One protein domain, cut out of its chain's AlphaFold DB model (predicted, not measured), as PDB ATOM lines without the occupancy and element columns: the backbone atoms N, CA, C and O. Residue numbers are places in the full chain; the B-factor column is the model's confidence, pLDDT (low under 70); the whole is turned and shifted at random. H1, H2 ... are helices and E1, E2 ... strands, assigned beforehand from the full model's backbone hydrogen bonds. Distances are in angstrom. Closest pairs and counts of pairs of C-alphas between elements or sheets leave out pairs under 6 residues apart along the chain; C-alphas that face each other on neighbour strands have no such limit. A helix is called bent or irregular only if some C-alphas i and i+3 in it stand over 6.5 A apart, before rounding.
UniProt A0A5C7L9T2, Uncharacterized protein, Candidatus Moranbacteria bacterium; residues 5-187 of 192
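This is residues 5 to 187 of the 192 residues of an uncharacterized protein of Candidatus Moranbacteria bacterium (UniProt A0A5C7L9T2). A strongly twisted antiparallel sheet makes one wall of this domain; H1 and H2 pack on one face of it, and H3 and H4 pack on those two helices, farther from the sheet. H5 packs on the edge strand E1, H6 meets the body near the beginning of H1, and H7 runs outward, with residues 174 to 187 sticking out as an arm. The printed part has 183 residues, with five named strands, E1 to E5, followed by seven named helices, H1 to H7; the sheet is branched at E3 and the class is mixed, helices and strands. The whole is compact, with a radius of gyration of the C-alphas of 17.4 A, yet elongated in outline, spanning 58 by 35 by 34 A.

Start with E1, residues 5 to 8, and E2, residues 12 to 16, both on one side of E3, residues 19 to 29. E3 bends by 70 degrees at residue 22; look for N 6 and O 27 at 2.8 A, and N 14 and O 21 at 2.9 A. On its other side is E4, residues 38 to 44, with N 26 and O 41 at 2.9 A, followed by E5, residues 49 to 55, with N 40 and O 53 at 2.9 A. E2, E3, E4 and E5 form a meander, each strand the antiparallel neighbour of the one before. H1, residues 61 to 72, is the hub, over E3 and E4 at a height of 8.0 A over the sheet; the closest C-alphas of H1 and E4 are those of Ser 64 and Gly 39, 5.0 A apart. H2, residues 81 to 88, is on the same face and touches H1 at a steep tilt of 56 degrees, closest at C-alphas 86 and 67, 4.3 A. H3, residues 95 to 108, touches H2, closest at C-alphas 100 and 84, 4.7 A. H4, residues 111 to 123, touches H1, closest at C-alphas 121 and 66, 6.2 A. H5, residues 128 to 139, is over E1, closest at C-alphas 134 and 6, 4.5 A. H6, residues 147 to 155, touches H7, residues 163 to 186, closest at C-alphas 147 and 169, 5.4 A. Every O i to N i+4 pair is within hydrogen-bond range in H1, H2, H4, H5, H6 and H7, but 6 of 10 in H3.

Find C-alpha 5 at (34.701, 50.033, 28.682), where E1 begins. E3 runs 25.2 A, E5 20.4 A and H3 20.6 A; H3 is irregular, with C-alphas 96 and 99 7.2 A apart. H7 runs 34.9 A to C-alpha 186 at (39.669, 11.213, 39.059).

The two C-alphas farthest apart, those of Arg 20 and Gly 187, are 60.2 A apart. The printed part has no cut and no long link. Its mean pLDDT is 92.3; residues 184 to 187 are under 70.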
ATOM      1  N   ILE A   5      35.294  49.634  29.953       95.38
ATOM      2  CA  ILE A   5      34.701  50.033  28.682       95.38
ATOM      3  C   ILE A   5      35.533  49.398  27.572       95.38
ATOM      4  O   ILE A   5      36.716  49.703  27.436       95.38
ATOM      5  N   ALA A   6      34.917  48.507  26.797       96.88
ATOM      6  CA  ALA A   6      35.547  47.878  25.641       96.88
ATOM      7  C   ALA A   6      35.449  48.786  24.406       96.88
ATOM      8  O   ALA A   6      36.446  48.996  23.720       96.88
ATOM      9  N   THR A   7      34.262  49.351  24.167       97.94
ATOM     10  CA  THR A   7      33.997  50.370  23.139       97.94
ATOM     11  C   THR A   7      32.833  51.266  23.566       97.94
ATOM     12  O   THR A   7      32.033  50.883  24.425       97.94
ATOM     13  N   ILE A   8      32.723  52.443  22.954       97.81
ATOM     14  CA  ILE A   8      31.606  53.374  23.136       97.81
ATOM     15  C   ILE A   8      30.836  53.546  21.829       97.81
ATOM     16  O   ILE A   8      31.399  53.479  20.739       97.81
ATOM     17  N   GLY A   9      29.543  53.798  21.953       97.31
ATOM     18  CA  GLY A   9      28.669  54.144  20.847       97.31
ATOM     19  C   GLY A   9      28.466  55.649  20.704       97.31
ATOM     20  O   GLY A   9      29.158  56.480  21.298       97.31
ATOM     21  N   THR A  10      27.469  56.003  19.901       97.56
ATOM     22  CA  THR A  10      27.173  57.395  19.555       97.56
ATOM     23  C   THR A  10      26.503  58.133  20.712       97.56
ATOM     24  O   THR A  10      25.446  57.729  21.207       97.56
ATOM     25  N   ARG A  11      27.091  59.267  21.118       97.62
ATOM     26  CA  ARG A  11      26.491  60.175  22.105       97.62
ATOM     27  C   ARG A  11      25.178  60.742  21.567       97.62
ATOM     28  O   ARG A  11      25.149  61.302  20.476       97.62
ATOM     29  N   SER A  12      24.114  60.647  22.353       97.62
ATOM     30  CA  SER A  12      22.800  61.198  22.006       97.62
ATOM     31  C   SER A  12      22.042  61.662  23.247       97.62
ATOM     32  O   SER A  12      22.356  61.269  24.371       97.62
ATOM     33  N   GLU A  13      21.057  62.536  23.051       97.50
ATOM     34  CA  GLU A  13      20.126  62.920  24.110       97.50
ATOM     35  C   GLU A  13      19.023  61.864  24.235       97.50
ATOM     36  O   GLU A  13      18.423  61.482  23.233       97.50
ATOM     37  N   LYS A  14      18.756  61.392  25.456       96.88
ATOM     38  CA  LYS A  14      17.721  60.390  25.751       96.88
ATOM     39  C   LYS A  14      16.978  60.750  27.034       96.88
ATOM     40  O   LYS A  14      17.458  61.547  27.842       96.88
ATOM     41  N   VAL A  15      15.810  60.157  27.247       96.81
ATOM     42  CA  VAL A  15      15.080  60.253  28.518       96.81
ATOM     43  C   VAL A  15      15.510  59.098  29.418       96.81
ATOM     44  O   VAL A  15      15.161  57.951  29.162       96.81
ATOM     45  N   VAL A  16      16.257  59.392  30.478       95.62
ATOM     46  CA  VAL A  16      16.707  58.419  31.481       95.62
ATOM     47  C   VAL A  16      15.944  58.659  32.776       95.62
ATOM     48  O   VAL A  16      16.026  59.751  33.344       95.62
ATOM     49  N   ASP A  17      15.156  57.672  33.207       90.88
ATOM     50  CA  ASP A  17      14.304  57.748  34.406       90.88
ATOM     51  C   ASP A  17      13.449  59.034  34.466       90.88
ATOM     52  O   ASP A  17      13.339  59.717  35.486       90.88
ATOM     53  N   GLY A  18      12.858  59.398  33.322       92.31
ATOM     54  CA  GLY A  18      11.991  60.573  33.172       92.31
ATOM     55  C   GLY A  18      12.726  61.906  32.993       92.31
ATOM     56  O   GLY A  18      12.075  62.938  32.841       92.31
ATOM     57  N   ARG A  19      14.064  61.914  32.974       94.12
ATOM     58  CA  ARG A  19      14.876  63.122  32.777       94.12
ATOM     59  C   ARG A  19      15.634  63.068  31.465       94.12
ATOM     60  O   ARG A  19      16.283  62.079  31.151       94.12
ATOM     61  N   ARG A  20      15.583  64.160  30.715       96.44
ATOM     62  CA  ARG A  20      16.328  64.319  29.468       96.44
ATOM     63  C   ARG A  20      17.803  64.570  29.775       96.44
ATOM     64  O   ARG A  20      18.113  65.496  30.520       96.44
ATOM     65  N   GLN A  21      18.678  63.712  29.266       96.19
ATOM     66  CA  GLN A  21      20.104  63.703  29.590       96.19
ATOM     67  C   GLN A  21      20.939  63.296  28.379       96.19
ATOM     68  O   GLN A  21      20.476  62.573  27.494       96.19
ATOM     69  N   GLN A  22      22.195  63.733  28.357       97.38
ATOM     70  CA  GLN A  22      23.183  63.212  27.422       97.38
ATOM     71  C   GLN A  22      23.570  61.791  27.832       97.38
ATOM     72  O   GLN A  22      23.814  61.520  29.005       97.38
ATOM     73  N   VAL A  23      23.634  60.888  26.861       97.69
ATOM     74  CA  VAL A  23      23.916  59.473  27.083       97.69
ATOM     75  C   VAL A  23      24.973  59.004  26.094       97.69
ATOM     76  O   VAL A  23      24.873  59.261  24.896       97.69
ATOM     77  N   ILE A  24      25.979  58.291  26.600       97.94
ATOM     78  CA  ILE A  24      26.974  57.587  25.787       97.94
ATOM     79  C   ILE A  24      26.787  56.087  26.034       97.94
ATOM     80  O   ILE A  24      27.146  55.617  27.117       97.94
ATOM     81  N   PRO A  25      26.183  55.335  25.099       98.12
ATOM     82  CA  PRO A  25      26.072  53.890  25.228       98.12
ATOM     83  C   PRO A  25      27.462  53.250  25.104       98.12
ATOM     84  O   PRO A  25      28.352  53.814  24.470       98.12
ATOM     85  N   PHE A  26      27.673  52.093  25.722       98.06
ATOM     86  CA  PHE A  26      28.952  51.386  25.663       98.06
ATOM     87  C   PHE A  26      28.776  49.869  25.752       98.06
ATOM     88  O   PHE A  26      27.774  49.378  26.279       98.06
ATOM     89  N   VAL A  27      29.781  49.137  25.271       98.19
ATOM     90  CA  VAL A  27      29.983  47.712  25.568       98.19
ATOM     91  C   VAL A  27      31.094  47.599  26.587       98.19
ATOM     92  O   VAL A  27      32.118  48.281  26.478       98.19
ATOM     93  N   GLY A  28      30.915  46.743  27.580       96.56
ATOM     94  CA  GLY A  28      31.890  46.642  28.647       96.56
ATOM     95  C   GLY A  28      31.604  45.525  29.623       96.56
ATOM     96  O   GLY A  28      30.784  44.648  29.353       96.56
ATOM     97  N   ALA A  29      32.280  45.603  30.762       95.75
ATOM     98  CA  ALA A  29      32.091  44.690  31.871       95.75
ATOM     99  C   ALA A  29      31.931  45.432  33.203       95.75
ATOM    100  O   ALA A  29      32.417  46.555  33.380       95.75
ATOM    101  N   ASP A  30      31.219  44.805  34.135       93.38
ATOM    102  CA  ASP A  30      30.895  45.373  35.448       93.38
ATOM    103  C   ASP A  30      32.106  45.454  36.400       93.38
ATOM    104  O   ASP A  30      32.122  46.286  37.314       93.38
ATOM    105  N   ARG A  31      33.121  44.608  36.177       92.12
ATOM    106  CA  ARG A  31      34.375  44.519  36.945       92.12
ATOM    107  C   ARG A  31      35.480  43.813  36.157       92.12
ATOM    108  O   ARG A  31      35.227  43.265  35.094       92.12
ATOM    109  N   GLU A  32      36.691  43.804  36.711       93.06
ATOM    110  CA  GLU A  32      37.829  43.005  36.226       93.06
ATOM    111  C   GLU A  32      37.734  41.542  36.707       93.06
ATOM    112  O   GLU A  32      37.169  41.274  37.775       93.06
ATOM    113  N   GLY A  33      38.319  40.613  35.944       89.94
ATOM    114  CA  GLY A  33      38.446  39.191  36.294       89.94
ATOM    115  C   GLY A  33      37.472  38.229  35.595       89.94
ATOM    116  O   GLY A  33      36.499  38.636  34.965       89.94
ATOM    117  N   GLU A  34      37.728  36.928  35.763       82.00
ATOM    118  CA  GLU A  34      37.064  35.812  35.053       82.00
ATOM    119  C   GLU A  34      35.533  35.786  35.230       82.00
ATOM    120  O   GLU A  34      34.792  35.397  34.333       82.00
ATOM    121  N   PHE A  35      35.030  36.260  36.374       85.44
ATOM    122  CA  PHE A  35      33.593  36.301  36.691       85.44
ATOM    123  C   PHE A  35      32.934  37.652  36.390       85.44
ATOM    124  O   PHE A  35      31.884  37.980  36.965       85.44
ATOM    125  N   ALA A  36      33.579  38.480  35.574       91.31
ATOM    126  CA  ALA A  36      33.002  39.717  35.085       91.31
ATOM    127  C   ALA A  36      31.827  39.438  34.141       91.31
ATOM    128  O   ALA A  36      31.825  38.470  33.384       91.31
ATOM    129  N   GLN A  37      30.818  40.297  34.205       93.69
ATOM    130  CA  GLN A  37      29.645  40.237  33.348       93.69
ATOM    131  C   GLN A  37      29.855  41.157  32.155       93.69
ATOM    132  O   GLN A  37      29.875  42.377  32.328       93.69
ATOM    133  N   ILE A  38      29.977  40.591  30.953       95.69
ATOM    134  CA  ILE A  38      29.991  41.391  29.724       95.69
ATOM    135  C   ILE A  38      28.563  41.765  29.348       95.69
ATOM    136  O   ILE A  38      27.647  40.940  29.398       95.69
ATOM    137  N   GLY A  39      28.373  43.010  28.932       96.62
ATOM    138  CA  GLY A  39      27.091  43.444  28.417       96.62
ATOM    139  C   GLY A  39      27.094  44.851  27.857       96.62
ATOM    140  O   GLY A  39      28.098  45.343  27.335       96.62
ATOM    141  N   ILE A  40      25.933  45.489  27.963       97.50
ATOM    142  CA  ILE A  40      25.700  46.838  27.464       97.50
ATOM    143  C   ILE A  40      25.416  47.787  28.607       97.50
ATOM    144  O   ILE A  40      24.743  47.454  29.584       97.50
ATOM    145  N   GLY A  41      25.898  49.006  28.456       96.94
ATOM    146  CA  GLY A  41      25.662  50.049  29.424       96.94
ATOM    147  C   GLY A  41      25.532  51.412  28.788       96.94
ATOM    148  O   GLY A  41      25.541  51.579  27.568       96.94
ATOM    149  N   PHE A  42      25.403  52.398  29.656       97.19
ATOM    150  CA  PHE A  42      25.429  53.795  29.289       97.19
ATOM    151  C   PHE A  42      26.140  54.632  30.345       97.19
ATOM    152  O   PHE A  42      26.143  54.293  31.530       97.19
ATOM    153  N   ILE A  43      26.710  55.748  29.906       96.12
ATOM    154  CA  ILE A  43      27.340  56.762  30.745       96.12
ATOM    155  C   ILE A  43      26.538  58.053  30.616       96.12
ATOM    156  O   ILE A  43      26.200  58.477  29.509       96.12
ATOM    157  N   LEU A  44      26.269  58.682  31.756       95.44
ATOM    158  CA  LEU A  44      25.754  60.037  31.888       95.44
ATOM    159  C   LEU A  44      26.963  60.956  32.122       95.44
ATOM    160  O   LEU A  44      27.450  61.036  33.256       95.44
ATOM    161  N   PRO A  45      27.507  61.610  31.077       91.25
ATOM    162  CA  PRO A  45      28.763  62.350  31.174       91.25
ATOM    163  C   PRO A  45      28.679  63.499  32.185       91.25
ATOM    164  O   PRO A  45      29.656  63.772  32.880       91.25
ATOM    165  N   ASP A  46      27.501  64.105  32.322       89.25
ATOM    166  CA  ASP A  46      27.274  65.247  33.209       89.25
ATOM    167  C   ASP A  46      27.164  64.826  34.686       89.25
ATOM    168  O   ASP A  46      27.496  65.597  35.584       89.25
ATOM    169  N   GLU A  47      26.765  63.576  34.957       85.94
ATOM    170  CA  GLU A  47      26.628  63.046  36.321       85.94
ATOM    171  C   GLU A  47      27.812  62.175  36.767       85.94
ATOM    172  O   GLU A  47      27.889  61.805  37.940       85.94
ATOM    173  N   LYS A  48      28.720  61.804  35.850       79.69
ATOM    174  CA  LYS A  48      29.751  60.765  36.064       79.69
ATOM    175  C   LYS A  48      29.170  59.452  36.609       79.69
ATOM    176  O   LYS A  48      29.830  58.724  37.353       79.69
ATOM    177  N   LYS A  49      27.923  59.156  36.248       86.69
ATOM    178  CA  LYS A  49      27.216  57.919  36.584       86.69
ATOM    179  C   LYS A  49      26.993  57.098  35.328       86.69
ATOM    180  O   LYS A  49      27.066  57.606  34.214       86.69
ATOM    181  N   GLY A  50      26.682  55.829  35.520       86.69
ATOM    182  CA  GLY A  50      26.305  54.941  34.440       86.69
ATOM    183  C   GLY A  50      25.610  53.707  34.977       86.69
ATOM    184  O   GLY A  50      25.656  53.424  36.176       86.69
ATOM    185  N   GLY A  51      24.958  52.994  34.073       92.19
ATOM    186  CA  GLY A  51      24.389  51.683  34.330       92.19
ATOM    187  C   GLY A  51      24.956  50.691  33.332       92.19
ATOM    188  O   GLY A  51      25.174  51.042  32.175       92.19
ATOM    189  N   ILE A  52      25.178  49.460  33.774       95.06
ATOM    190  CA  ILE A  52      25.502  48.333  32.906       95.06
ATOM    191  C   ILE A  52      24.552  47.188  33.230       95.06
ATOM    192  O   ILE A  52      24.167  46.986  34.383       95.06
ATOM    193  N   TRP A  53      24.168  46.455  32.200       95.06
ATOM    194  CA  TRP A  53      23.537  45.155  32.320       95.06
ATOM    195  C   TRP A  53      24.360  44.171  31.496       95.06
ATOM    196  O   TRP A  53      24.679  44.471  30.347       95.06
ATOM    197  N   GLY A  54      24.691  43.015  32.064       89.31
ATOM    198  CA  GLY A  54      25.466  41.984  31.386       89.31
ATOM    199  C   GLY A  54      25.223  40.597  31.959       89.31
ATOM    200  O   GLY A  54      24.503  40.424  32.944       89.31
ATOM    201  N   THR A  55      25.835  39.603  31.329       86.31
ATOM    202  CA  THR A  55      25.777  38.198  31.738       86.31
ATOM    203  C   THR A  55      27.177  37.700  32.052       86.31
ATOM    204  O   THR A  55      28.113  38.030  31.338       86.31
ATOM    205  N   ALA A  56      27.320  36.887  33.104       71.38
ATOM    206  CA  ALA A  56      28.592  36.224  33.422       71.38
ATOM    207  C   ALA A  56      28.890  35.046  32.476       71.38
ATOM    208  O   ALA A  56      30.030  34.620  32.343       71.38
ATOM    209  N   PHE A  57      27.850  34.470  31.863       77.25
ATOM    210  CA  PHE A  57      27.984  33.433  30.849       77.25
ATOM    211  C   PHE A  57      26.703  33.347  29.994       77.25
ATOM    212  O   PHE A  57      25.615  33.274  30.572       77.25
ATOM    213  N   PRO A  58      26.801  33.315  28.652       77.62
ATOM    214  CA  PRO A  58      28.017  33.540  27.867       77.62
ATOM    215  C   PRO A  58      28.460  35.014  27.904       77.62
ATOM    216  O   PRO A  58      27.629  35.923  27.917       77.62
ATOM    217  N   ASN A  59      29.773  35.253  27.872       88.38
ATOM    218  CA  ASN A  59      30.362  36.587  27.707       88.38
ATOM    219  C   ASN A  59      30.312  37.008  26.227       88.38
ATOM    220  O   ASN A  59      31.327  37.030  25.529       88.38
ATOM    221  N   ALA A  60      29.093  37.249  25.735       93.69
ATOM    222  CA  ALA A  60      28.794  37.495  24.325       93.69
ATOM    223  C   ALA A  60      29.115  38.949  23.928       93.69
ATOM    224  O   ALA A  60      28.303  39.866  24.106       93.69
ATOM    225  N   LEU A  61      30.326  39.174  23.422       96.31
ATOM    226  CA  LEU A  61      30.848  40.487  23.051       96.31
ATOM    227  C   LEU A  61      30.121  41.071  21.835       96.31
ATOM    228  O   LEU A  61      29.745  42.245  21.851       96.31
ATOM    229  N   ILE A  62      29.884  40.270  20.795       96.88
ATOM    230  CA  ILE A  62      29.281  40.757  19.543       96.88
ATOM    231  C   ILE A  62      27.791  41.025  19.744       96.88
ATOM    232  O   ILE A  62      27.268  42.038  19.275       96.88
ATOM    233  N   GLN A  63      27.101  40.167  20.490       96.69
ATOM    234  CA  GLN A  63      25.731  40.408  20.915       96.69
ATOM    235  C   GLN A  63      25.631  41.689  21.749       96.69
ATOM    236  O   GLN A  63      24.722  42.489  21.528       96.69
ATOM    237  N   SER A  64      26.582  41.927  22.657       97.81
ATOM    238  CA  SER A  64      26.625  43.172  23.430       97.81
ATOM    239  C   SER A  64      26.844  44.384  22.521       97.81
ATOM    240  O   SER A  64      26.115  45.366  22.624       97.81
ATOM    241  N   TRP A  65      27.745  44.302  21.541       98.38
ATOM    242  CA  TRP A  65      27.911  45.355  20.535       98.38
ATOM    243  C   TRP A  65      26.622  45.638  19.752       98.38
ATOM    244  O   TRP A  65      26.212  46.792  19.625       98.38
ATOM    245  N   ARG A  66      25.900  44.603  19.319       98.06
ATOM    246  CA  ARG A  66      24.596  44.756  18.651       98.06
ATOM    247  C   ARG A  66      23.543  45.370  19.579       98.06
ATOM    248  O   ARG A  66      22.794  46.248  19.158       98.06
ATOM    249  N   GLY A  67      23.513  44.964  20.849       98.00
ATOM    250  CA  GLY A  67      22.640  45.551  21.867       98.00
ATOM    251  C   GLY A  67      22.926  47.038  22.094       98.00
ATOM    252  O   GLY A  67      21.993  47.827  22.231       98.00
ATOM    253  N   MET A  68      24.199  47.442  22.050       98.44
ATOM    254  CA  MET A  68      24.604  48.849  22.089       98.44
ATOM    255  C   MET A  68      24.082  49.608  20.860       98.44
ATOM    256  O   MET A  68      23.538  50.699  21.012       98.44
ATOM    257  N   LYS A  69      24.178  49.025  19.656       98.38
ATOM    258  CA  LYS A  69      23.624  49.623  18.426       98.38
ATOM    259  C   LYS A  69      22.106  49.761  18.452       98.38
ATOM    260  O   LYS A  69      21.583  50.752  17.957       98.38
ATOM    261  N   ILE A  70      21.398  48.828  19.084       97.88
ATOM    262  CA  ILE A  70      19.958  48.977  19.328       97.88
ATOM    263  C   ILE A  70      19.721  50.146  20.283       97.88
ATOM    264  O   ILE A  70      18.925  51.024  19.971       97.88
ATOM    265  N   LEU A  71      20.441  50.198  21.409       98.06
ATOM    266  CA  LEU A  71      20.307  51.254  22.417       98.06
ATOM    267  C   LEU A  71      20.546  52.661  21.844       98.06
ATOM    268  O   LEU A  71      19.883  53.610  22.267       98.06
ATOM    269  N   GLU A  72      21.443  52.808  20.864       97.75
ATOM    270  CA  GLU A  72      21.645  54.066  20.128       97.75
ATOM    271  C   GLU A  72      20.331  54.596  19.519       97.75
ATOM    272  O   GLU A  72      20.116  55.806  19.539       97.75
ATOM    273  N   GLN A  73      19.415  53.716  19.103       96.62
ATOM    274  CA  GLN A  73      18.138  54.055  18.455       96.62
ATOM    275  C   GLN A  73      16.935  54.152  19.411       96.62
ATOM    276  O   GLN A  73      15.820  54.414  18.968       96.62
ATOM    277  N   ILE A  74      17.126  53.910  20.711       95.75
ATOM    278  CA  ILE A  74      16.042  53.940  21.706       95.75
ATOM    279  C   ILE A  74      16.006  55.287  22.431       95.75
ATOM    280  O   ILE A  74      17.012  55.690  23.012       95.75
ATOM    281  N   ASP A  75      14.855  55.956  22.476       94.50
ATOM    282  CA  ASP A  75      14.737  57.295  23.077       94.50
ATOM    283  C   ASP A  75      14.647  57.295  24.610       94.50
ATOM    284  O   ASP A  75      15.095  58.252  25.250       94.50
ATOM    285  N   CYS A  76      14.097  56.237  25.218       96.12
ATOM    286  CA  CYS A  76      13.878  56.167  26.661       96.12
ATOM    287  C   CYS A  76      14.630  54.994  27.311       96.12
ATOM    288  O   CYS A  76      14.404  53.811  27.033       96.12
ATOM    289  N   ILE A  77      15.486  55.319  28.276       96.19
ATOM    290  CA  ILE A  77      16.173  54.350  29.130       96.19
ATOM    291  C   ILE A  77      15.469  54.325  30.485       96.19
ATOM    292  O   ILE A  77      15.479  55.300  31.232       96.19
ATOM    293  N   GLY A  78      14.857  53.191  30.803       93.00
ATOM    294  CA  GLY A  78      14.267  52.933  32.109       93.00
ATOM    295  C   GLY A  78      14.538  51.503  32.550       93.00
ATOM    296  O   GLY A  78      15.428  50.819  32.031       93.00
ATOM    297  N   ASN A  79      13.731  51.018  33.495       88.94
ATOM    298  CA  ASN A  79      13.890  49.665  34.017       88.94
ATOM    299  C   ASN A  79      13.835  48.619  32.883       88.94
ATOM    300  O   ASN A  79      12.925  48.626  32.048       88.94
ATOM    301  N   ALA A  80      14.813  47.715  32.874       91.94
ATOM    302  CA  ALA A  80      14.999  46.645  31.901       91.94
ATOM    303  C   ALA A  80      15.262  47.078  30.445       91.94
ATOM    304  O   ALA A  80      15.321  46.195  29.592       91.94
ATOM    305  N   THR A  81      15.465  48.368  30.128       95.75
ATOM    306  CA  THR A  81      15.799  48.785  28.748       95.75
ATOM    307  C   THR A  81      17.095  48.128  28.268       95.75
ATOM    308  O   THR A  81      17.128  47.599  27.161       95.75
ATOM    309  N   LEU A  82      18.138  48.097  29.107       96.88
ATOM    310  CA  LEU A  82      19.418  47.473  28.749       96.88
ATOM    311  C   LEU A  82      19.277  45.964  28.511       96.88
ATOM    312  O   LEU A  82      19.680  45.461  27.468       96.88
ATOM    313  N   CYS A  83      18.621  45.263  29.436       95.62
ATOM    314  CA  CYS A  83      18.286  43.850  29.271       95.62
ATOM    315  C   CYS A  83      17.517  43.616  27.962       95.62
ATOM    316  O   CYS A  83      17.912  42.783  27.159       95.62
ATOM    317  N   ALA A  84      16.484  44.417  27.682       96.19
ATOM    318  CA  ALA A  84      15.697  44.275  26.463       96.19
ATOM    319  C   ALA A  84      16.541  44.462  25.193       96.19
ATOM    320  O   ALA A  84      16.440  43.641  24.284       96.19
ATOM    321  N   CYS A  85      17.390  45.493  25.142       97.50
ATOM    322  CA  CYS A  85      18.257  45.746  23.989       97.50
ATOM    323  C   CYS A  85      19.247  44.593  23.775       97.50
ATOM    324  O   CYS A  85      19.440  44.159  22.643       97.50
ATOM    325  N   TRP A  86      19.837  44.065  24.851       96.75
ATOM    326  CA  TRP A  86      20.757  42.932  24.769       96.75
ATOM    327  C   TRP A  86      20.054  41.637  24.346       96.75
ATOM    328  O   TRP A  86      20.568  40.900  23.506       96.75
ATOM    329  N   THR A  87      18.861  41.372  24.878       95.00
ATOM    330  CA  THR A  87      18.080  40.172  24.560       95.00
ATOM    331  C   THR A  87      17.642  40.157  23.101       95.00
ATOM    332  O   THR A  87      17.844  39.161  22.410       95.00
ATOM    333  N   ILE A  88      17.106  41.263  22.572       95.50
ATOM    334  CA  ILE A  88      16.675  41.284  21.165       95.50
ATOM    335  C   ILE A  88      17.852  41.333  20.180       95.50
ATOM    336  O   ILE A  88      17.653  41.096  18.989       95.50
ATOM    337  N   ALA A  89      19.074  41.601  20.654       95.81
ATOM    338  CA  ALA A  89      20.297  41.525  19.854       95.81
ATOM    339  C   ALA A  89      20.731  40.082  19.535       95.81
ATOM    340  O   ALA A  89      21.618  39.876  18.701       95.81
ATOM    341  N   GLN A  90      20.116  39.079  20.170       92.50
ATOM    342  CA  GLN A  90      20.290  37.672  19.806       92.50
ATOM    343  C   GLN A  90      19.739  37.408  18.411       92.50
ATOM    344  O   GLN A  90      18.800  38.065  17.974       92.50
ATOM    345  N   ARG A  91      20.273  36.401  17.711       87.31
ATOM    346  CA  ARG A  91      19.767  35.981  16.390       87.31
ATOM    347  C   ARG A  91      18.366  35.388  16.464       87.31
ATOM    348  O   ARG A  91      17.525  35.699  15.619       87.31
ATOM    349  N   THR A  92      18.116  34.608  17.504       87.88
ATOM    350  CA  THR A  92      16.836  33.961  17.772       87.88
ATOM    351  C   THR A  92      16.325  34.481  19.102       87.88
ATOM    352  O   THR A  92      17.025  34.370  20.100       87.88
ATOM    353  N   ILE A  93      15.128  35.063  19.106       85.88
ATOM    354  CA  ILE A  93      14.466  35.499  20.335       85.88
ATOM    355  C   ILE A  93      13.606  34.332  20.810       85.88
ATOM    356  O   ILE A  93      12.806  33.801  20.039       85.88
ATOM    357  N   HIS A  94      13.788  33.908  22.057       86.56
ATOM    358  CA  HIS A  94      12.920  32.901  22.652       86.56
ATOM    359  C   HIS A  94      11.531  33.501  22.925       86.56
ATOM    360  O   HIS A  94      11.421  34.673  23.270       86.56
ATOM    361  N   VAL A  95      10.461  32.703  22.832       86.38
ATOM    362  CA  VAL A  95       9.074  33.187  23.023       86.38
ATOM    363  C   VAL A  95       8.868  33.901  24.369       86.38
ATOM    364  O   VAL A  95       8.145  34.888  24.464       86.38
ATOM    365  N   SER A  96       9.572  33.467  25.422       87.19
ATOM    366  CA  SER A  96       9.527  34.115  26.745       87.19
ATOM    367  C   SER A  96      10.066  35.549  26.753       87.19
ATOM    368  O   SER A  96       9.759  36.317  27.667       87.19
ATOM    369  N   ASP A  97      10.856  35.908  25.745       88.88
ATOM    370  CA  ASP A  97      11.532  37.191  25.619       88.88
ATOM    371  C   ASP A  97      10.824  38.154  24.658       88.88
ATOM    372  O   ASP A  97      11.230  39.311  24.543       88.88
ATOM    373  N   GLU A  98       9.708  37.750  24.042       90.44
ATOM    374  CA  GLU A  98       8.901  38.617  23.166       90.44
ATOM    375  C   GLU A  98       8.437  39.899  23.868       90.44
ATOM    376  O   GLU A  98       8.335  40.960  23.251       90.44
ATOM    377  N   ARG A  99       8.244  39.854  25.193       93.06
ATOM    378  CA  ARG A  99       7.936  41.049  25.995       93.06
ATOM    379  C   ARG A  99       8.994  42.150  25.849       93.06
ATOM    380  O   ARG A  99       8.654  43.330  25.890       93.06
ATOM    381  N   HIS A 100      10.268  41.778  25.693       94.06
ATOM    382  CA  HIS A 100      11.367  42.726  25.529       94.06
ATOM    383  C   HIS A 100      11.301  43.393  24.158       94.06
ATOM    384  O   HIS A 100      11.502  44.604  24.061       94.06
ATOM    385  N   PHE A 101      10.941  42.624  23.131       93.94
ATOM    386  CA  PHE A 101      10.700  43.141  21.791       93.94
ATOM    387  C   PHE A 101       9.532  44.131  21.780       93.94
ATOM    388  O   PHE A 101       9.705  45.278  21.373       93.94
ATOM    389  N   ASN A 102       8.375  43.739  22.317       92.50
ATOM    390  CA  ASN A 102       7.178  44.583  22.322       92.50
ATOM    391  C   ASN A 102       7.410  45.914  23.056       92.50
ATOM    392  O   ASN A 102       7.051  46.973  22.547       92.50
ATOM    393  N   LYS A 103       8.109  45.883  24.197       91.88
ATOM    394  CA  LYS A 103       8.441  47.096  24.956       91.88
ATOM    395  C   LYS A 103       9.341  48.069  24.183       91.88
ATOM    396  O   LYS A 103       9.216  49.281  24.341       91.88
ATOM    397  N   LEU A 104      10.287  47.565  23.392       95.06
ATOM    398  CA  LEU A 104      11.145  48.421  22.567       95.06
ATOM    399  C   LEU A 104      10.412  48.910  21.314       95.06
ATOM    400  O   LEU A 104      10.635  50.041  20.886       95.06
ATOM    401  N   ALA A 105       9.496  48.105  20.770       95.12
ATOM    402  CA  ALA A 105       8.708  48.452  19.594       95.12
ATOM    403  C   ALA A 105       7.856  49.705  19.834       95.12
ATOM    404  O   ALA A 105       7.768  50.563  18.958       95.12
ATOM    405  N   GLU A 106       7.304  49.858  21.039       92.44
ATOM    406  CA  GLU A 106       6.571  51.062  21.456       92.44
ATOM    407  C   GLU A 106       7.415  52.345  21.353       92.44
ATOM    408  O   GLU A 106       6.873  53.412  21.074       92.44
ATOM    409  N   GLN A 107       8.738  52.251  21.524       91.12
ATOM    410  CA  GLN A 107       9.636  53.412  21.514       91.12
ATOM    411  C   GLN A 107      10.140  53.781  20.120       91.12
ATOM    412  O   GLN A 107      10.389  54.949  19.856       91.12
ATOM    413  N   VAL A 108      10.272  52.807  19.216       91.88
ATOM    414  CA  VAL A 108      10.785  53.036  17.851       91.88
ATOM    415  C   VAL A 108       9.672  53.186  16.805       91.88
ATOM    416  O   VAL A 108       9.931  53.238  15.603       91.88
ATOM    417  N   GLY A 109       8.416  53.278  17.252       90.88
ATOM    418  CA  GLY A 109       7.257  53.544  16.398       90.88
ATOM    419  C   GLY A 109       6.620  52.306  15.762       90.88
ATOM    420  O   GLY A 109       6.052  52.425  14.676       90.88
ATOM    421  N   GLY A 110       6.717  51.145  16.413       95.12
ATOM    422  CA  GLY A 110       6.002  49.917  16.058       95.12
ATOM    423  C   GLY A 110       6.899  48.692  15.858       95.12
ATOM    424  O   GLY A 110       8.116  48.799  15.695       95.12
ATOM    425  N   ALA A 111       6.272  47.510  15.852       95.62
ATOM    426  CA  ALA A 111       6.951  46.219  15.713       95.62
ATOM    427  C   ALA A 111       7.718  46.096  14.387       95.62
ATOM    428  O   ALA A 111       8.866  45.661  14.391       95.62
ATOM    429  N   ASP A 112       7.129  46.554  13.278       96.69
ATOM    430  CA  ASP A 112       7.756  46.489  11.952       96.69
ATOM    431  C   ASP A 112       9.047  47.309  11.892       96.69
ATOM    432  O   ASP A 112      10.070  46.838  11.397       96.69
ATOM    433  N   LYS A 113       9.038  48.520  12.468       96.25
ATOM    434  CA  LYS A 113      10.232  49.374  12.535       96.25
ATOM    435  C   LYS A 113      11.325  48.742  13.386       96.25
ATOM    436  O   LYS A 113      12.484  48.745  12.977       96.25
ATOM    437  N   LEU A 114      10.963  48.164  14.535       96.50
ATOM    438  CA  LEU A 114      11.928  47.456  15.372       96.50
ATOM    439  C   LEU A 114      12.502  46.230  14.656       96.50
ATOM    440  O   LEU A 114      13.700  45.977  14.747       96.50
ATOM    441  N   GLN A 115      11.671  45.480  13.933       96.38
ATOM    442  CA  GLN A 115      12.108  44.302  13.192       96.38
ATOM    443  C   GLN A 115      13.061  44.672  12.048       96.38
ATOM    444  O   GLN A 115      14.072  43.986  11.866       96.38
ATOM    445  N   THR A 116      12.785  45.753  11.314       96.88
ATOM    446  CA  THR A 116      13.698  46.290  10.293       96.88
ATOM    447  C   THR A 116      15.026  46.694  10.919       96.88
ATOM    448  O   THR A 116      16.065  46.170  10.518       96.88
ATOM    449  N   LEU A 117      14.992  47.515  11.975       96.88
ATOM    450  CA  LEU A 117      16.194  47.944  12.692       96.88
ATOM    451  C   LEU A 117      17.025  46.749  13.179       96.88
ATOM    452  O   LEU A 117      18.238  46.684  12.990       96.88
ATOM    453  N   ARG A 118      16.363  45.771  13.802       96.56
ATOM    454  CA  ARG A 118      17.012  44.554  14.287       96.56
ATOM    455  C   ARG A 118      17.650  43.782  13.139       96.56
ATOM    456  O   ARG A 118      18.764  43.300  13.296       96.56
ATOM    457  N   THR A 119      16.975  43.661  12.001       96.44
ATOM    458  CA  THR A 119      17.505  42.963  10.822       96.44
ATOM    459  C   THR A 119      18.762  43.647  10.289       96.44
ATOM    460  O   THR A 119      19.745  42.962  10.017       96.44
ATOM    461  N   GLU A 120      18.774  44.978  10.219       96.56
ATOM    462  CA  GLU A 120      19.949  45.763   9.813       96.56
ATOM    463  C   GLU A 120      21.122  45.570  10.782       96.56
ATOM    464  O   GLU A 120      22.227  45.220  10.367       96.56
ATOM    465  N   ILE A 121      20.876  45.703  12.090       97.12
ATOM    466  CA  ILE A 121      21.912  45.538  13.119       97.12
ATOM    467  C   ILE A 121      22.445  44.104  13.143       97.12
ATOM    468  O   ILE A 121      23.653  43.888  13.235       97.12
ATOM    469  N   LEU A 122      21.572  43.109  13.011       95.12
ATOM    470  CA  LEU A 122      21.973  41.715  12.860       95.12
ATOM    471  C   LEU A 122      22.737  41.491  11.543       95.12
ATOM    472  O   LEU A 122      23.605  40.627  11.485       95.12
ATOM    473  N   GLY A 123      22.462  42.238  10.479       93.81
ATOM    474  CA  GLY A 123      23.263  42.217   9.252       93.81
ATOM    475  C   GLY A 123      24.663  42.815   9.425       93.81
ATOM    476  O   GLY A 123      25.550  42.525   8.628       93.81
ATOM    477  N   SER A 124      24.870  43.604  10.480       94.25
ATOM    478  CA  SER A 124      26.124  44.296  10.764       94.25
ATOM    479  C   SER A 124      27.029  43.559  11.765       94.25
ATOM    480  O   SER A 124      26.621  42.644  12.501       94.25
ATOM    481  N   ALA A 125      28.287  43.991  11.786       94.50
ATOM    482  CA  ALA A 125      29.318  43.547  12.708       94.50
ATOM    483  C   ALA A 125      30.272  44.715  13.021       94.50
ATOM    484  O   ALA A 125      30.373  45.637  12.201       94.50
ATOM    485  N   PRO A 126      30.971  44.688  14.174       96.12
ATOM    486  CA  PRO A 126      32.075  45.609  14.417       96.12
ATOM    487  C   PRO A 126      33.142  45.457  13.329       96.12
ATOM    488  O   PRO A 126      33.329  44.372  12.768       96.12
ATOM    489  N   SER A 127      33.863  46.542  13.043       95.50
ATOM    490  CA  SER A 127      35.045  46.450  12.174       95.50
ATOM    491  C   SER A 127      36.121  45.559  12.811       95.50
ATOM    492  O   SER A 127      36.117  45.363  14.027       95.50
ATOM    493  N   ALA A 128      37.053  45.030  12.010       94.75
ATOM    494  CA  ALA A 128      38.139  44.191  12.525       94.75
ATOM    495  C   ALA A 128      38.961  44.922  13.604       94.75
ATOM    496  O   ALA A 128      39.144  44.389  14.695       94.75
ATOM    497  N   ASP A 129      39.344  46.175  13.340       95.31
ATOM    498  CA  ASP A 129      40.103  47.001  14.285       95.31
ATOM    499  C   ASP A 129      39.308  47.285  15.571       95.31
ATOM    500  O   ASP A 129      39.855  47.240  16.673       95.31
ATOM    501  N   GLU A 130      38.002  47.550  15.452       96.50
ATOM    502  CA  GLU A 130      37.127  47.758  16.611       96.50
ATOM    503  C   GLU A 130      37.008  46.483  17.453       96.50
ATOM    504  O   GLU A 130      37.090  46.543  18.682       96.50
ATOM    505  N   LEU A 131      36.841  45.324  16.812       97.38
ATOM    506  CA  LEU A 131      36.742  44.040  17.498       97.38
ATOM    507  C   LEU A 131      38.045  43.677  18.216       97.38
ATOM    508  O   LEU A 131      38.008  43.308  19.392       97.38
ATOM    509  N   ASP A 132      39.186  43.841  17.551       96.44
ATOM    510  CA  ASP A 132      40.500  43.575  18.138       96.44
ATOM    511  C   ASP A 132      40.791  44.522  19.314       96.44
ATOM    512  O   ASP A 132      41.302  44.087  20.353       96.44
ATOM    513  N   ALA A 133      40.400  45.798  19.211       96.56
ATOM    514  CA  ALA A 133      40.504  46.753  20.311       96.56
ATOM    515  C   ALA A 133      39.616  46.359  21.503       96.56
ATOM    516  O   ALA A 133      40.088  46.356  22.643       96.56
ATOM    517  N   MET A 134      38.357  45.971  21.257       97.50
ATOM    518  CA  MET A 134      37.453  45.490  22.307       97.50
ATOM    519  C   MET A 134      38.032  44.270  23.032       97.50
ATOM    520  O   MET A 134      38.091  44.257  24.264       97.50
ATOM    521  N   ILE A 135      38.489  43.265  22.277       96.81
ATOM    522  CA  ILE A 135      39.089  42.042  22.824       96.81
ATOM    523  C   ILE A 135      40.335  42.376  23.646       96.81
ATOM    524  O   ILE A 135      40.483  41.892  24.768       96.81
ATOM    525  N   THR A 136      41.217  43.224  23.118       96.31
ATOM    526  CA  THR A 136      42.449  43.632  23.806       96.31
ATOM    527  C   THR A 136      42.137  44.315  25.135       96.31
ATOM    528  O   THR A 136      42.692  43.937  26.168       96.31
ATOM    529  N   ASN A 137      41.203  45.271  25.135       95.69
ATOM    530  CA  ASN A 137      40.800  45.997  26.339       95.69
ATOM    531  C   ASN A 137      40.241  45.064  27.419       95.69
ATOM    532  O   ASN A 137      40.578  45.218  28.592       95.69
ATOM    533  N   LEU A 138      39.424  44.080  27.038       95.44
ATOM    534  CA  LEU A 138      38.850  43.110  27.974       95.44
ATOM    535  C   LEU A 138      39.905  42.138  28.517       95.44
ATOM    536  O   LEU A 138      39.985  41.927  29.728       95.44
ATOM    537  N   ARG A 139      40.787  41.619  27.654       93.62
ATOM    538  CA  ARG A 139      41.857  40.690  28.056       93.62
ATOM    539  C   ARG A 139      42.874  41.326  28.997       93.62
ATOM    540  O   ARG A 139      43.282  40.685  29.960       93.62
ATOM    541  N   LEU A 140      43.233  42.596  28.781       94.62
ATOM    542  CA  LEU A 140      44.092  43.357  29.705       94.62
ATOM    543  C   LEU A 140      43.508  43.444  31.122       94.62
ATOM    544  O   LEU A 140      44.235  43.705  32.078       94.62
ATOM    545  N   LYS A 141      42.194  43.249  31.248       94.94
ATOM    546  CA  LYS A 141      41.439  43.272  32.498       94.94
ATOM    547  C   LYS A 141      40.994  41.888  32.964       94.94
ATOM    548  O   LYS A 141      40.156  41.786  33.860       94.94
ATOM    549  N   HIS A 142      41.564  40.839  32.371       93.38
ATOM    550  CA  HIS A 142      41.251  39.444  32.670       93.38
ATOM    551  C   HIS A 142      39.761  39.113  32.516       93.38
ATOM    552  O   HIS A 142      39.233  38.307  33.273       93.38
ATOM    553  N   VAL A 143      39.081  39.770  31.574       93.12
ATOM    554  CA  VAL A 143      37.685  39.483  31.240       93.12
ATOM    555  C   VAL A 143      37.646  38.597  30.003       93.12
ATOM    556  O   VAL A 143      38.099  38.998  28.927       93.12
ATOM    557  N   ASP A 144      37.079  37.406  30.161       91.56
ATOM    558  CA  ASP A 144      36.986  36.422  29.087       91.56
ATOM    559  C   ASP A 144      35.872  36.755  28.099       91.56
ATOM    560  O   ASP A 144      34.806  37.242  28.473       91.56
ATOM    561  N   VAL A 145      36.099  36.433  26.828       92.62
ATOM    562  CA  VAL A 145      35.125  36.577  25.739       92.62
ATOM    563  C   VAL A 145      34.704  35.189  25.267       92.62
ATOM    564  O   VAL A 145      35.523  34.275  25.213       92.62
ATOM    565  N   SER A 146      33.428  35.020  24.914       93.62
ATOM    566  CA  SER A 146      32.907  33.738  24.430       93.62
ATOM    567  C   SER A 146      33.584  33.298  23.123       93.62
ATOM    568  O   SER A 146      33.318  33.855  22.058       93.62
ATOM    569  N   ASP A 147      34.410  32.246  23.180       93.81
ATOM    570  CA  ASP A 147      35.020  31.654  21.982       93.81
ATOM    571  C   ASP A 147      33.953  31.077  21.037       93.81
ATOM    572  O   ASP A 147      34.071  31.195  19.817       93.81
ATOM    573  N   GLN A 148      32.888  30.495  21.598       94.00
ATOM    574  CA  GLN A 148      31.775  29.946  20.833       94.00
ATOM    575  C   GLN A 148      31.127  31.012  19.937       94.00
ATOM    576  O   GLN A 148      30.978  30.772  18.738       94.00
ATOM    577  N   GLU A 149      30.787  32.182  20.489       94.56
ATOM    578  CA  GLU A 149      30.200  33.283  19.714       94.56
ATOM    579  C   GLU A 149      31.135  33.706  18.573       94.56
ATOM    580  O   GLU A 149      30.713  33.796  17.417       94.56
ATOM    581  N   LEU A 150      32.423  33.906  18.877       95.12
ATOM    582  CA  LEU A 150      33.415  34.320  17.885       95.12
ATOM    583  C   LEU A 150      33.538  33.293  16.750       95.12
ATOM    584  O   LEU A 150      33.520  33.664  15.575       95.12
ATOM    585  N   ARG A 151      33.593  31.993  17.065       94.81
ATOM    586  CA  ARG A 151      33.642  30.927  16.048       94.81
ATOM    587  C   ARG A 151      32.399  30.909  15.171       94.81
ATOM    588  O   ARG A 151      32.518  30.695  13.967       94.81
ATOM    589  N   GLU A 152      31.214  31.071  15.751       94.31
ATOM    590  CA  GLU A 152      29.955  31.074  15.002       94.31
ATOM    591  C   GLU A 152      29.875  32.267  14.040       94.31
ATOM    592  O   GLU A 152      29.468  32.107  12.883       94.31
ATOM    593  N   GLU A 153      30.312  33.447  14.481       94.94
ATOM    594  CA  GLU A 153      30.355  34.660  13.660       94.94
ATOM    595  C   GLU A 153      31.409  34.563  12.539       94.94
ATOM    596  O   GLU A 153      31.093  34.911  11.396       94.94
ATOM    597  N   VAL A 154      32.600  34.000  12.813       95.50
ATOM    598  CA  VAL A 154      33.630  33.707  11.790       95.50
ATOM    599  C   VAL A 154      33.123  32.684  10.774       95.50
ATOM    600  O   VAL A 154      33.195  32.918   9.570       95.50
ATOM    601  N   ARG A 155      32.565  31.550  11.226       95.06
ATOM    602  CA  ARG A 155      32.037  30.492  10.337       95.06
ATOM    603  C   ARG A 155      30.927  30.995   9.428       95.06
ATOM    604  O   ARG A 155      30.776  30.509   8.314       95.06
ATOM    605  N   SER A 156      30.154  31.959   9.912       92.19
ATOM    606  CA  SER A 156      29.092  32.586   9.134       92.19
ATOM    607  C   SER A 156      29.586  33.698   8.200       92.19
ATOM    608  O   SER A 156      28.761  34.322   7.536       92.19
ATOM    609  N   GLY A 157      30.890  33.993   8.179       93.38
ATOM    610  CA  GLY A 157      31.498  35.023   7.334       93.38
ATOM    611  C   GLY A 157      31.146  36.461   7.726       93.38
ATOM    612  O   GLY A 157      31.285  37.358   6.900       93.38
ATOM    613  N   ARG A 158      30.653  36.692   8.951       92.88
ATOM    614  CA  ARG A 158      30.197  38.022   9.401       92.88
ATOM    615  C   ARG A 158      31.307  38.865  10.003       92.88
ATOM    616  O   ARG A 158      31.257  40.086   9.924       92.88
ATOM    617  N   ILE A 159      32.295  38.202  10.587       94.81
ATOM    618  CA  ILE A 159      33.547  38.813  11.016       94.81
ATOM    619  C   ILE A 159      34.701  38.079  10.351       94.81
ATOM    620  O   ILE A 159      34.610  36.886  10.046       94.81
ATOM    621  N   SER A 160      35.799  38.792  10.142       90.94
ATOM    622  CA  SER A 160      37.061  38.175   9.753       90.94
ATOM    623  C   SER A 160      37.702  37.494  10.961       90.94
ATOM    624  O   SER A 160      37.552  37.949  12.093       90.94
ATOM    625  N   THR A 161      38.427  36.402  10.717       92.81
ATOM    626  CA  THR A 161      39.317  35.843  11.740       92.81
ATOM    627  C   THR A 161      40.479  36.807  11.992       92.81
ATOM    628  O   THR A 161      40.934  37.482  11.068       92.81
ATOM    629  N   SER A 162      40.960  36.859  13.231       92.94
ATOM    630  CA  SER A 162      42.160  37.598  13.626       92.94
ATOM    631  C   SER A 162      43.021  36.729  14.539       92.94
ATOM    632  O   SER A 162      42.539  35.760  15.131       92.94
ATOM    633  N   ILE A 163      44.297  37.094  14.692       93.31
ATOM    634  CA  ILE A 163      45.233  36.387  15.584       93.31
ATOM    635  C   ILE A 163      44.696  36.361  17.026       93.31
ATOM    636  O   ILE A 163      44.894  35.381  17.745       93.31
ATOM    637  N   LEU A 164      43.982  37.410  17.453       93.38
ATOM    638  CA  LEU A 164      43.373  37.476  18.783       93.38
ATOM    639  C   LEU A 164      42.224  36.476  18.938       93.38
ATOM    640  O   LEU A 164      42.144  35.795  19.961       93.38
ATOM    641  N   ILE A 165      41.363  36.351  17.926       93.50
ATOM    642  CA  ILE A 165      40.275  35.363  17.925       93.50
ATOM    643  C   ILE A 165      40.851  33.943  17.962       93.50
ATOM    644  O   ILE A 165      40.400  33.115  18.752       93.50
ATOM    645  N   GLU A 166      41.879  33.669  17.157       93.06
ATOM    646  CA  GLU A 166      42.568  32.372  17.142       93.06
ATOM    647  C   GLU A 166      43.209  32.040  18.495       93.06
ATOM    648  O   GLU A 166      43.117  30.901  18.958       93.06
ATOM    649  N   ALA A 167      43.809  33.030  19.165       93.31
ATOM    650  CA  ALA A 167      44.380  32.858  20.498       93.31
ATOM    651  C   ALA A 167      43.313  32.483  21.541       93.31
ATOM    652  O   ALA A 167      43.505  31.507  22.264       93.31
ATOM    653  N   ILE A 168      42.171  33.184  21.575       92.44
ATOM    654  CA  ILE A 168      41.047  32.875  22.486       92.44
ATOM    655  C   ILE A 168      40.535  31.448  22.265       92.44
ATOM    656  O   ILE A 168      40.311  30.688  23.213       92.44
ATOM    657  N   VAL A 169      40.351  31.086  20.996       91.62
ATOM    658  CA  VAL A 169      39.897  29.762  20.564       91.62
ATOM    659  C   VAL A 169      40.842  28.670  21.060       91.62
ATOM    660  O   VAL A 169      40.383  27.688  21.649       91.62
ATOM    661  N   ARG A 170      42.151  28.856  20.865       91.62
ATOM    662  CA  ARG A 170      43.178  27.905  21.301       91.62
ATOM    663  C   ARG A 170      43.229  27.775  22.824       91.62
ATOM    664  O   ARG A 170      43.189  26.660  23.333       91.62
ATOM    665  N   GLU A 171      43.267  28.891  23.547       90.44
ATOM    666  CA  GLU A 171      43.317  28.906  25.018       90.44
ATOM    667  C   GLU A 171      42.105  28.185  25.629       90.44
ATOM    668  O   GLU A 171      42.233  27.398  26.566       90.44
ATOM    669  N   THR A 172      40.915  28.386  25.057       87.62
ATOM    670  CA  THR A 172      39.695  27.722  25.535       87.62
ATOM    671  C   THR A 172      39.712  26.217  25.251       87.62
ATOM    672  O   THR A 172      39.267  25.417  26.081       87.62
ATOM    673  N   GLU A 173      40.257  25.792  24.107       89.50
ATOM    674  CA  GLU A 173      40.469  24.370  23.806       89.50
ATOM    675  C   GLU A 173      41.457  23.724  24.779       89.50
ATOM    676  O   GLU A 173      41.169  22.645  25.305       89.50
ATOM    677  N   GLU A 174      42.576  24.389  25.071       88.88
ATOM    678  CA  GLU A 174      43.580  23.934  26.035       88.88
ATOM    679  C   GLU A 174      42.972  23.756  27.433       88.88
ATOM    680  O   GLU A 174      43.101  22.680  28.025       88.88
ATOM    681  N   HIS A 175      42.208  24.740  27.921       84.81
ATOM    682  CA  HIS A 175      41.494  24.638  29.199       84.81
ATOM    683  C   HIS A 175      40.467  23.499  29.212       84.81
ATOM    684  O   HIS A 175      40.357  22.758  30.195       84.81
ATOM    685  N   ARG A 176      39.724  23.304  28.113       84.75
ATOM    686  CA  ARG A 176      38.766  22.195  27.994       84.75
ATOM    687  C   ARG A 176      39.475  20.840  28.022       84.75
ATOM    688  O   ARG A 176      38.990  19.913  28.671       84.75
ATOM    689  N   HIS A 177      40.614  20.714  27.342       84.06
ATOM    690  CA  HIS A 177      41.424  19.497  27.355       84.06
ATOM    691  C   HIS A 177      42.020  19.213  28.736       84.06
ATOM    692  O   HIS A 177      41.946  18.068  29.181       84.06
ATOM    693  N   ALA A 178      42.541  20.227  29.431       85.31
ATOM    694  CA  ALA A 178      43.050  20.093  30.796       85.31
ATOM    695  C   ALA A 178      41.955  19.605  31.761       85.31
ATOM    696  O   ALA A 178      42.112  18.561  32.392       85.31
ATOM    697  N   ARG A 179      40.785  20.258  31.757       81.25
ATOM    698  CA  ARG A 179      39.632  19.865  32.585       81.25
ATOM    699  C   ARG A 179      39.154  18.437  32.292       81.25
ATOM    700  O   ARG A 179      38.712  17.730  33.195       81.25
ATOM    701  N   ASN A 180      39.217  17.999  31.035       79.50
ATOM    702  CA  ASN A 180      38.843  16.634  30.662       79.50
ATOM    703  C   ASN A 180      39.873  15.591  31.127       79.50
ATOM    704  O   ASN A 180      39.471  14.489  31.493       79.50
ATOM    705  N   ARG A 181      41.171  15.925  31.147       79.00
ATOM    706  CA  ARG A 181      42.221  15.048  31.697       79.00
ATOM    707  C   ARG A 181      42.057  14.865  33.203       79.00
ATOM    708  O   ARG A 181      41.989  13.730  33.658       79.00
ATOM    709  N   GLU A 182      41.847  15.951  33.944       74.94
ATOM    710  CA  GLU A 182      41.608  15.909  35.397       74.94
ATOM    711  C   GLU A 182      40.368  15.072  35.763       74.94
ATOM    712  O   GLU A 182      40.374  14.295  36.722       74.94
ATOM    713  N   LYS A 183      39.295  15.177  34.966       72.19
ATOM    714  CA  LYS A 183      38.083  14.355  35.132       72.19
ATOM    715  C   LYS A 183      38.288  12.884  34.755       72.19
ATOM    716  O   LYS A 183      37.648  12.018  35.342       72.19
ATOM    717  N   GLY A 184      39.158  12.598  33.787       62.78
ATOM    718  CA  GLY A 184      39.531  11.233  33.408       62.78
ATOM    719  C   GLY A 184      40.403  10.546  34.462       62.78
ATOM    720  O   GLY A 184      40.210   9.369  34.746       62.78
ATOM    721  N   GLU A 185      41.309  11.286  35.100       57.41
ATOM    722  CA  GLU A 185      42.192  10.771  36.153       57.41
ATOM    723  C   GLU A 185      41.440  10.511  37.471       57.41
ATOM    724  O   GLU A 185      41.634   9.471  38.103       57.41
ATOM    725  N   THR A 186      40.498  11.381  37.845       54.75
ATOM    726  CA  THR A 186      39.669  11.213  39.059       54.75
ATOM    727  C   THR A 186      38.619  10.098  38.960       54.75
ATOM    728  O   THR A 186      38.172   9.593  39.989       54.75
ATOM    729  N   GLY A 187      38.271   9.643  37.752       52.31
ATOM    730  CA  GLY A 187      37.377   8.497  37.531       52.31
ATOM    731  C   GLY A 187      38.011   7.118  37.768       52.31
ATOM    732  O   GLY A 187      37.300   6.116  37.707       52.31
TER     733      GLY A 187